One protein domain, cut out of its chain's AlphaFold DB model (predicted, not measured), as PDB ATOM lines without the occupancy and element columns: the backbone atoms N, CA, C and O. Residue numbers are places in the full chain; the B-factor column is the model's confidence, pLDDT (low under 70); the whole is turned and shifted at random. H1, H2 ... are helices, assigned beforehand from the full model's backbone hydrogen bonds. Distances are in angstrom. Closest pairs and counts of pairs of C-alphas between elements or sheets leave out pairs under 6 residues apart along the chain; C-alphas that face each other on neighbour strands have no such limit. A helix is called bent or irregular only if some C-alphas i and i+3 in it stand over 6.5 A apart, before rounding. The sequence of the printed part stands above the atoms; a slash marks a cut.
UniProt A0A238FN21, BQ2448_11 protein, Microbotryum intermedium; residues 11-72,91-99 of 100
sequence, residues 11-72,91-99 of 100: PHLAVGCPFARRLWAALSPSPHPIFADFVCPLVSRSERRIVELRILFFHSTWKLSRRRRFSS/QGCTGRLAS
ATOM      1  N   PRO A  11      36.245   4.919  15.965       74.56
ATOM      2  CA  PRO A  11      35.598   5.618  14.859       74.56
ATOM      3  C   PRO A  11      35.181   4.668  13.732       74.56
ATOM      4  O   PRO A  11      34.077   4.785  13.208       74.56
ATOM      5  N   HIS A  12      36.009   3.679  13.386       78.94
ATOM      6  CA  HIS A  12      35.621   2.689  12.385       78.94
ATOM      7  C   HIS A  12      34.377   1.914  12.836       78.94
ATOM      8  O   HIS A  12      33.414   1.828  12.086       78.94
ATOM      9  N   LEU A  13      34.331   1.427  14.073       76.25
ATOM     10  CA  LEU A  13      33.188   0.651  14.558       76.25
ATOM     11  C   LEU A  13      31.922   1.490  14.747       76.25
ATOM     12  O   LEU A  13      30.831   1.003  14.471       76.25
ATOM     13  N   ALA A  14      32.059   2.746  15.170       79.00
ATOM     14  CA  ALA A  14      30.924   3.623  15.418       79.00
ATOM     15  C   ALA A  14      30.359   4.269  14.146       79.00
ATOM     16  O   ALA A  14      29.173   4.563  14.138       79.00
ATOM     17  N   VAL A  15      31.163   4.524  13.101       81.12
ATOM     18  CA  VAL A  15      30.700   5.230  11.882       81.12
ATOM     19  C   VAL A  15      31.160   4.620  10.553       81.12
ATOM     20  O   VAL A  15      30.463   4.746   9.546       81.12
ATOM     21  N   GLY A  16      32.326   3.972  10.518       77.19
ATOM     22  CA  GLY A  16      32.942   3.464   9.285       77.19
ATOM     23  C   GLY A  16      32.540   2.038   8.897       77.19
ATOM     24  O   GLY A  16      32.714   1.644   7.749       77.19
ATOM     25  N   CYS A  17      32.002   1.267   9.839       81.25
ATOM     26  CA  CYS A  17      31.700  -0.148   9.696       81.25
ATOM     27  C   CYS A  17      30.369  -0.332   8.941       81.25
ATOM     28  O   CYS A  17      29.317   0.073   9.446       81.25
ATOM     29  N   PRO A  18      30.354  -0.976   7.755       83.25
ATOM     30  CA  PRO A  18      29.115  -1.234   7.021       83.25
ATOM     31  C   PRO A  18      28.101  -2.057   7.821       83.25
ATOM     32  O   PRO A  18      26.898  -1.872   7.659       83.25
ATOM     33  N   PHE A  19      28.571  -2.938   8.710       80.00
ATOM     34  CA  PHE A  19      27.691  -3.690   9.597       80.00
ATOM     35  C   PHE A  19      27.038  -2.789  10.649       80.00
ATOM     36  O   PHE A  19      25.824  -2.827  10.813       80.00
ATOM     37  N   ALA A  20      27.818  -1.931  11.311       81.06
ATOM     38  CA  ALA A  20      27.308  -0.954  12.271       81.06
ATOM     39  C   ALA A  20      26.247  -0.044  11.632       81.06
ATOM     40  O   ALA A  20      25.207   0.222  12.233       81.06
ATOM     41  N   ARG A  21      26.453   0.325  10.359       85.56
ATOM     42  CA  ARG A  21      25.475   1.091   9.580       85.56
ATOM     43  C   ARG A  21      24.157   0.357   9.364       85.56
ATOM     44  O   ARG A  21      23.098   0.969   9.498       85.56
ATOM     45  N   ARG A  22      24.215  -0.940   9.054       87.12
ATOM     46  CA  ARG A  22      23.020  -1.788   8.934       87.12
ATOM     47  C   ARG A  22      22.320  -1.976  10.279       87.12
ATOM     48  O   ARG A  22      21.101  -1.868  10.334       87.12
ATOM     49  N   LEU A  23      23.082  -2.183  11.354       84.56
ATOM     50  CA  LEU A  23      22.542  -2.312  12.707       84.56
ATOM     51  C   LEU A  23      21.786  -1.045  13.129       84.56
ATOM     52  O   LEU A  23      20.655  -1.135  13.592       84.56
ATOM     53  N   TRP A  24      22.359   0.140  12.915       86.94
ATOM     54  CA  TRP A  24      21.667   1.400  13.188       86.94
ATOM     55  C   TRP A  24      20.367   1.537  12.387       86.94
ATOM     56  O   TRP A  24      19.341   1.889  12.961       86.94
ATOM     57  N   ALA A  25      20.390   1.224  11.086       87.56
ATOM     58  CA  ALA A  25      19.203   1.298  10.233       87.56
ATOM     59  C   ALA A  25      18.073   0.358  10.700       87.56
ATOM     60  O   ALA A  25      16.901   0.668  10.504       87.56
ATOM     61  N   ALA A  26      18.410  -0.762  11.348       85.31
ATOM     62  CA  ALA A  26      17.432  -1.656  11.966       85.31
ATOM     63  C   ALA A  26      16.877  -1.121  13.303       85.31
ATOM     64  O   ALA A  26      15.774  -1.484  13.703       85.31
ATOM     65  N   LEU A  27      17.632  -0.271  14.008       79.69
ATOM     66  CA  LEU A  27      17.275   0.264  15.329       79.69
ATOM     67  C   LEU A  27      16.578   1.627  15.275       79.69
ATOM     68  O   LEU A  27      15.868   1.989  16.214       79.69
ATOM     69  N   SER A  28      16.809   2.412  14.223       80.12
ATOM     70  CA  SER A  28      16.325   3.785  14.120       80.12
ATOM     71  C   SER A  28      15.972   4.155  12.678       80.12
ATOM     72  O   SER A  28      16.746   3.859  11.769       80.12
ATOM     73  N   PRO A  29      14.860   4.884  12.457       79.50
ATOM     74  CA  PRO A  29      14.541   5.458  11.150       79.50
ATOM     75  C   PRO A  29      15.409   6.684  10.808       79.50
ATOM     76  O   PRO A  29      15.316   7.222   9.708       79.50
ATOM     77  N   SER A  30      16.217   7.177  11.749       82.44
ATOM     78  CA  SER A  30      17.031   8.375  11.558       82.44
ATOM     79  C   SER A  30      18.312   8.089  10.769       82.44
ATOM     80  O   SER A  30      18.829   6.969  10.825       82.44
ATOM     81  N   PRO A  31      18.887   9.098  10.086       86.06
ATOM     82  CA  PRO A  31      20.186   8.957   9.440       86.06
ATOM     83  C   PRO A  31      21.242   8.429  10.410       86.06
ATOM     84  O   PRO A  31      21.236   8.770  11.597       86.06
ATOM     85  N   HIS A  32      22.148   7.602   9.893       85.31
ATOM     86  CA  HIS A  32      23.263   7.094  10.678       85.31
ATOM     87  C   HIS A  32      24.082   8.252  11.260       85.31
ATOM     88  O   HIS A  32      24.449   9.147  10.493       85.31
ATOM     89  N   PRO A  33      24.401   8.244  12.566       81.88
ATOM     90  CA  PRO A  33      25.142   9.332  13.183       81.88
ATOM     91  C   PRO A  33      26.525   9.490  12.548       81.88
ATOM     92  O   PRO A  33      27.201   8.502  12.233       81.88
ATOM     93  N   ILE A  34      26.950  10.742  12.383       83.69
ATOM     94  CA  ILE A  34      28.345  11.092  12.109       83.69
ATOM     95  C   ILE A  34      29.111  11.204  13.428       83.69
ATOM     96  O   ILE A  34      28.520  11.331  14.496       83.69
ATOM     97  N   PHE A  35      30.444  11.188  13.383       72.31
ATOM     98  CA  PHE A  35      31.244  11.211  14.613       72.31
ATOM     99  C   PHE A  35      30.922  12.429  15.504       72.31
ATOM    100  O   PHE A  35      30.856  12.300  16.723       72.31
ATOM    101  N   ALA A  36      30.641  13.587  14.896       72.25
ATOM    102  CA  ALA A  36      30.265  14.811  15.605       72.25
ATOM    103  C   ALA A  36      28.952  14.690  16.407       72.25
ATOM    104  O   ALA A  36      28.827  15.319  17.458       72.25
ATOM    105  N   ASP A  37      28.018  13.834  15.978       75.31
ATOM    106  CA  ASP A  37      26.725  13.627  16.648       75.31
ATOM    107  C   ASP A  37      26.860  12.968  18.027       75.31
ATOM    108  O   ASP A  37      25.935  13.030  18.836       75.31
ATOM    109  N   PHE A  38      27.997  12.320  18.296       66.50
ATOM    110  CA  PHE A  38      28.311  11.748  19.605       66.50
ATOM    111  C   PHE A  38      28.972  12.759  20.552       66.50
ATOM    112  O   PHE A  38      29.004  12.530  21.759       66.50
ATOM    113  N   VAL A  39      29.517  13.859  20.021       66.06
ATOM    114  CA  VAL A  39      30.323  14.835  20.775       66.06
ATOM    115  C   VAL A  39      29.492  16.049  21.203       66.06
ATOM    116  O   VAL A  39      29.808  16.678  22.210       66.06
ATOM    117  N   CYS A  40      28.415  16.378  20.480       59.06
ATOM    118  CA  CYS A  40      27.613  17.572  20.741       59.06
ATOM    119  C   CYS A  40      26.150  17.227  21.089       59.06
ATOM    120  O   CYS A  40      25.380  16.869  20.197       59.06
ATOM    121  N   PRO A  41      25.718  17.358  22.358       58.91
ATOM    122  CA  PRO A  41      24.336  17.128  22.756       58.91
ATOM    123  C   PRO A  41      23.511  18.413  22.568       58.91
ATOM    124  O   PRO A  41      22.955  18.947  23.524       58.91
ATOM    125  N   LEU A  42      23.454  18.957  21.352       57.97
ATOM    126  CA  LEU A  42      22.511  20.036  21.041       57.97
ATOM    127  C   LEU A  42      21.212  19.406  20.553       57.97
ATOM    128  O   LEU A  42      21.046  19.154  19.366       57.97
ATOM    129  N   VAL A  43      20.309  19.116  21.485       56.09
ATOM    130  CA  VAL A  43      18.996  18.552  21.162       56.09
ATOM    131  C   VAL A  43      17.893  19.097  22.052       56.09
ATOM    132  O   VAL A  43      18.040  19.277  23.263       56.09
ATOM    133  N   SER A  44      16.754  19.314  21.407       56.19
ATOM    134  CA  SER A  44      15.468  19.623  22.024       56.19
ATOM    135  C   SER A  44      14.952  18.439  22.866       56.19
ATOM    136  O   SER A  44      15.339  17.290  22.656       56.19
ATOM    137  N   ARG A  45      14.021  18.670  23.812       58.16
ATOM    138  CA  ARG A  45      13.422  17.583  24.630       58.16
ATOM    139  C   ARG A  45      12.799  16.453  23.791       58.16
ATOM    140  O   ARG A  45      12.795  15.314  24.251       58.16
ATOM    141  N   SER A  46      12.301  16.743  22.586       60.59
ATOM    142  CA  SER A  46      11.724  15.754  21.657       60.59
ATOM    143  C   SER A  46      12.753  14.791  21.057       60.59
ATOM    144  O   SER A  46      12.391  13.711  20.604       60.59
ATOM    145  N   GLU A  47      14.039  15.138  21.097       69.00
ATOM    146  CA  GLU A  47      15.140  14.338  20.545       69.00
ATOM    147  C   GLU A  47      15.934  13.603  21.638       69.00
ATOM    148  O   GLU A  47      16.943  12.945  21.375       69.00
ATOM    149  N   ARG A  48      15.453  13.642  22.886       76.06
ATOM    150  CA  ARG A  48      16.072  12.934  24.011       76.06
ATOM    151  C   ARG A  48      16.275  11.445  23.716       76.06
ATOM    152  O   ARG A  48      17.347  10.907  23.979       76.06
ATOM    153  N   ARG A  49      15.280  10.793  23.109       76.81
ATOM    154  CA  ARG A  49      15.307   9.350  22.828       76.81
ATOM    155  C   ARG A  49      16.367   8.963  21.797       76.81
ATOM    156  O   ARG A  49      17.008   7.924  21.940       76.81
ATOM    157  N   ILE A  50      16.581   9.793  20.771       77.00
ATOM    158  CA  ILE A  50      17.629   9.528  19.777       77.00
ATOM    159  C   ILE A  50      19.020   9.763  20.366       77.00
ATOM    160  O   ILE A  50      19.944   9.016  20.056       77.00
ATOM    161  N   VAL A  51      19.171  10.731  21.270       79.38
ATOM    162  CA  VAL A  51      20.441  10.948  21.971       79.38
ATOM    163  C   VAL A  51      20.758   9.824  22.942       79.38
ATOM    164  O   VAL A  51      21.883   9.332  22.934       79.38
ATOM    165  N   GLU A  52      19.782   9.342  23.705       80.62
ATOM    166  CA  GLU A  52      19.963   8.162  24.555       80.62
ATOM    167  C   GLU A  52      20.373   6.935  23.726       80.62
ATOM    168  O   GLU A  52      21.318   6.235  24.092       80.62
ATOM    169  N   LEU A  53      19.752   6.719  22.559       82.88
ATOM    170  CA  LEU A  53      20.149   5.648  21.644       82.88
ATOM    171  C   LEU A  53      21.575   5.839  21.100       82.88
ATOM    172  O   LEU A  53      22.350   4.883  21.098       82.88
ATOM    173  N   ARG A  54      21.957   7.053  20.678       83.00
ATOM    174  CA  ARG A  54      23.328   7.366  20.221       83.00
ATOM    175  C   ARG A  54      24.354   7.103  21.325       83.00
ATOM    176  O   ARG A  54      25.378   6.473  21.066       83.00
ATOM    177  N   ILE A  55      24.068   7.522  22.558       82.81
ATOM    178  CA  ILE A  55      24.936   7.293  23.721       82.81
ATOM    179  C   ILE A  55      25.070   5.794  24.002       82.81
ATOM    180  O   ILE A  55      26.187   5.303  24.163       82.81
ATOM    181  N   LEU A  56      23.958   5.051  24.022       85.50
ATOM    182  CA  LEU A  56      23.967   3.601  24.235       85.50
ATOM    183  C   LEU A  56      24.761   2.872  23.151       85.50
ATOM    184  O   LEU A  56      25.572   1.995  23.462       85.50
ATOM    185  N   PHE A  57      24.562   3.249  21.891       85.12
ATOM    186  CA  PHE A  57      25.274   2.686  20.752       85.12
ATOM    187  C   PHE A  57      26.784   2.934  20.855       85.12
ATOM    188  O   PHE A  57      27.581   1.995  20.773       85.12
ATOM    189  N   PHE A  58      27.187   4.177  21.129       83.19
ATOM    190  CA  PHE A  58      28.589   4.547  21.312       83.19
ATOM    191  C   PHE A  58      29.228   3.811  22.490       83.19
ATOM    192  O   PHE A  58      30.293   3.211  22.348       83.19
ATOM    193  N   HIS A  59      28.567   3.810  23.649       84.62
ATOM    194  CA  HIS A  59      29.073   3.171  24.858       84.62
ATOM    195  C   HIS A  59      29.258   1.660  24.677       84.62
ATOM    196  O   HIS A  59      30.282   1.100  25.078       84.62
ATOM    197  N   SER A  60      28.299   0.993  24.037       84.50
ATOM    198  CA  SER A  60      28.348  -0.455  23.824       84.50
ATOM    199  C   SER A  60      29.448  -0.833  22.824       84.50
ATOM    200  O   SER A  60      30.218  -1.766  23.067       84.50
ATOM    201  N   THR A  61      29.606  -0.039  21.761       82.00
ATOM    202  CA  THR A  61      30.688  -0.190  20.774       82.00
ATOM    203  C   THR A  61      32.063   0.071  21.396       82.00
ATOM    204  O   THR A  61      33.013  -0.687  21.180       82.00
ATOM    205  N   TRP A  62      32.174   1.095  22.248       82.06
ATOM    206  CA  TRP A  62      33.374   1.367  23.042       82.06
ATOM    207  C   TRP A  62      33.728   0.200  23.960       82.06
ATOM    208  O   TRP A  62      34.887  -0.214  24.014       82.06
ATOM    209  N   LYS A  63      32.739  -0.374  24.650       84.19
ATOM    210  CA  LYS A  63      32.933  -1.528  25.534       84.19
ATOM    211  C   LYS A  63      33.425  -2.758  24.769       84.19
ATOM    212  O   LYS A  63      34.314  -3.452  25.262       84.19
ATOM    213  N   LEU A  64      32.888  -3.025  23.577       80.88
ATOM    214  CA  LEU A  64      33.371  -4.096  22.697       80.88
ATOM    215  C   LEU A  64      34.830  -3.854  22.278       80.88
ATOM    216  O   LEU A  64      35.687  -4.707  22.509       80.88
ATOM    217  N   SER A  65      35.125  -2.648  21.783       76.75
ATOM    218  CA  SER A  65      36.475  -2.232  21.367       76.75
ATOM    219  C   SER A  65      37.498  -2.365  22.502       76.75
ATOM    220  O   SER A  65      38.608  -2.862  22.309       76.75
ATOM    221  N   ARG A  66      37.128  -1.939  23.719       78.06
ATOM    222  CA  ARG A  66      37.981  -2.037  24.911       78.06
ATOM    223  C   ARG A  66      38.244  -3.477  25.331       78.06
ATOM    224  O   ARG A  66      39.390  -3.787  25.637       78.06
ATOM    225  N   ARG A  67      37.220  -4.339  25.373       76.38
ATOM    226  CA  ARG A  67      37.391  -5.758  25.741       76.38
ATOM    227  C   ARG A  67      38.426  -6.440  24.848       76.38
ATOM    228  O   ARG A  67      39.282  -7.149  25.355       76.38
ATOM    229  N   ARG A  68      38.386  -6.145  23.548       71.00
ATOM    230  CA  ARG A  68      39.323  -6.682  22.558       71.00
ATOM    231  C   ARG A  68      40.729  -6.090  22.690       71.00
ATOM    232  O   ARG A  68      41.693  -6.841  22.712       71.00
ATOM    233  N   ARG A  69      40.864  -4.773  22.897       69.88
ATOM    234  CA  ARG A  69      42.176  -4.124  23.130       69.88
ATOM    235  C   ARG A  69      42.910  -4.581  24.391       69.88
ATOM    236  O   ARG A  69      44.130  -4.494  24.424       69.88
ATOM    237  N   PHE A  70      42.186  -4.987  25.431       64.94
ATOM    238  CA  PHE A  70      42.768  -5.460  26.692       64.94
ATOM    239  C   PHE A  70      42.718  -6.990  26.833       64.94
ATOM    240  O   PHE A  70      42.941  -7.507  27.926       64.94
ATOM    241  N   SER A  71      42.430  -7.710  25.747       63.53
ATOM    242  CA  SER A  71      42.544  -9.166  25.690       63.53
ATOM    243  C   SER A  71      43.969  -9.559  25.305       63.53
ATOM    244  O   SER A  71      44.594  -8.911  24.470       63.53
ATOM    245  N   SER A  72      44.482 -10.639  25.894       63.00
ATOM    246  CA  SER A  72      45.740 -11.268  25.472       63.00
ATOM    247  C   SER A  72      45.581 -12.126  24.210       63.00
ATOM    248  O   SER A  72      46.562 -12.682  23.724       63.00
ATOM    249  N   GLN A  91      18.831  -3.199  22.168       82.31
ATOM    250  CA  GLN A  91      17.370  -3.344  22.158       82.31
ATOM    251  C   GLN A  91      16.820  -3.621  23.562       82.31
ATOM    252  O   GLN A  91      15.885  -2.957  24.007       82.31
ATOM    253  N   GLY A  92      17.452  -4.520  24.321       81.31
ATOM    254  CA  GLY A  92      17.079  -4.794  25.712       81.31
ATOM    255  C   GLY A  92      17.273  -3.596  26.654       81.31
ATOM    256  O   GLY A  92      16.607  -3.494  27.686       81.31
ATOM    257  N   CYS A  93      18.165  -2.657  26.329       77.44
ATOM    258  CA  CYS A  93      18.326  -1.406  27.079       77.44
ATOM    259  C   CYS A  93      17.309  -0.337  26.656       77.44
ATOM    260  O   CYS A  93      16.735   0.329  27.513       77.44
ATOM    261  N   THR A  94      17.026  -0.205  25.360       70.25
ATOM    262  CA  THR A  94      16.007   0.730  24.854       70.25
ATOM    263  C   THR A  94      14.584   0.319  25.226       70.25
ATOM    264  O   THR A  94      13.772   1.193  25.518       70.25
ATOM    265  N   GLY A  95      14.287  -0.982  25.305       66.50
ATOM    266  CA  GLY A  95      13.018  -1.490  25.839       66.50
ATOM    267  C   GLY A  95      12.783  -1.085  27.298       66.50
ATOM    268  O   GLY A  95      11.667  -0.730  27.663       66.50
ATOM    269  N   ARG A  96      13.850  -1.036  28.109       60.31
ATOM    270  CA  ARG A  96      13.809  -0.532  29.495       60.31
ATOM    271  C   ARG A  96      13.681   0.992  29.577       60.31
ATOM    272  O   ARG A  96      13.028   1.486  30.484       60.31
ATOM    273  N   LEU A  97      14.259   1.734  28.631       56.03
ATOM    274  CA  LEU A  97      14.078   3.190  28.535       56.03
ATOM    275  C   LEU A  97      12.665   3.590  28.088       56.03
ATOM    276  O   LEU A  97      12.215   4.678  28.416       56.03
ATOM    277  N   ALA A  98      11.964   2.731  27.343       53.62
ATOM    278  CA  ALA A  98      10.588   2.976  26.912       53.62
ATOM    279  C   ALA A  98       9.533   2.701  28.001       53.62
ATOM    280  O   ALA A  98       8.387   3.101  27.822       53.62
ATOM    281  N   SER A  99       9.894   2.002  29.087       50.09
ATOM    282  CA  SER A  99       8.987   1.666  30.197       50.09
ATOM    283  C   SER A  99       9.159   2.551  31.442       50.09
ATOM    284  O   SER A  99       8.586   2.226  32.483       50.09
TER     285      SER A  99
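Overview. This is residues 11 to 72 and 91 to 99 of the 100 residues of the protein "BQ2448_11 protein" of Microbotryum intermedium (UniProt A0A238FN21). One long helix, H4, makes the long axis of this model, and the short helices H1 and H3 pack on its middle part, while H2, which meets H1 at a corner and is apart from H3, lies off another side of H4, near it without touching it. H5 is a short piece on the other side of H4, across from H1 and H3 and loosely placed, and residues 66 to 72, of which 66 to 69 belong to H4, stick out at one end. The printed part has 71 residues with five named helices, H1 to H5 in order along the chain, and no named strand; the class is all helix. It is only just compact, close to loose, with a radius of gyration of the C-alphas of 12.9 A, and its elongated outline spans 43 by 26 by 22 A.

Arrangement. H1, residues 11 to 16, and H2, residues 18 to 27, only just touch, with 3 pairs of C-alphas within 8 A, and only at the corner by their tight link; their closest C-alphas, Leu 13 and Ala 20, are 6.5 A apart, and their lines are about perpendicular at 85 degrees. H3, residues 35 to 38, only just touches H1, with 3 pairs of C-alphas within 8 A, the closest being Val 15 and Phe 35 at 6.6 A. H4, residues 45 to 69, touches H3 with residues 54 to 58 alone; the closest C-alphas are Phe 38 and Arg 54, 6.7 A apart. H4 touches H1 with residues 57 to 61 alone, the closest C-alphas being Ala 14 and Phe 58 at 6.4 A; they run opposite ways at a steep tilt of 68 degrees, only just short of about perpendicular. H2 and H4 are near each other, and H2 and H3 are apart. H5, residues 91 to 97, is close but not clearly touching H4, with the closest C-alphas, Leu 53 and Thr 94, 7.2 A apart. Every O i to N i+4 pair is within hydrogen-bond range in H1 and H2, 19 of 21 are in H4 and 2 of 3 in H5, and H3 is too short for such a pair.

Along the chain. H1 begins at C-alpha 11, (35.598, 5.618, 14.859), and measures 6.5 A from first to last C-alpha. H2 measures 14.5 A and H3 5.8 A. H4 runs 36.1 A from C-alpha 45 at (13.422, 17.583, 24.630) to C-alpha 69 at (42.176, -4.124, 23.130); it is irregular, with C-alphas 46 and 49 lying 7.4 A apart. H5 measures 9.7 A and ends at C-alpha 97, (14.078, 3.190, 28.535).

Size, cuts and confidence. The two C-alphas farthest apart, Ser 46 and Ser 72, are 43.6 A apart. Residues 73 to 90 are not printed, and C-alphas 72 and 91 are 29.6 A apart across this cut. The links H2 to H3 and H3 to H4 are short. The mean pLDDT of the printed part is 75.3; residues 38 to 47, 69 to 72 and 95 to 99 are under 70.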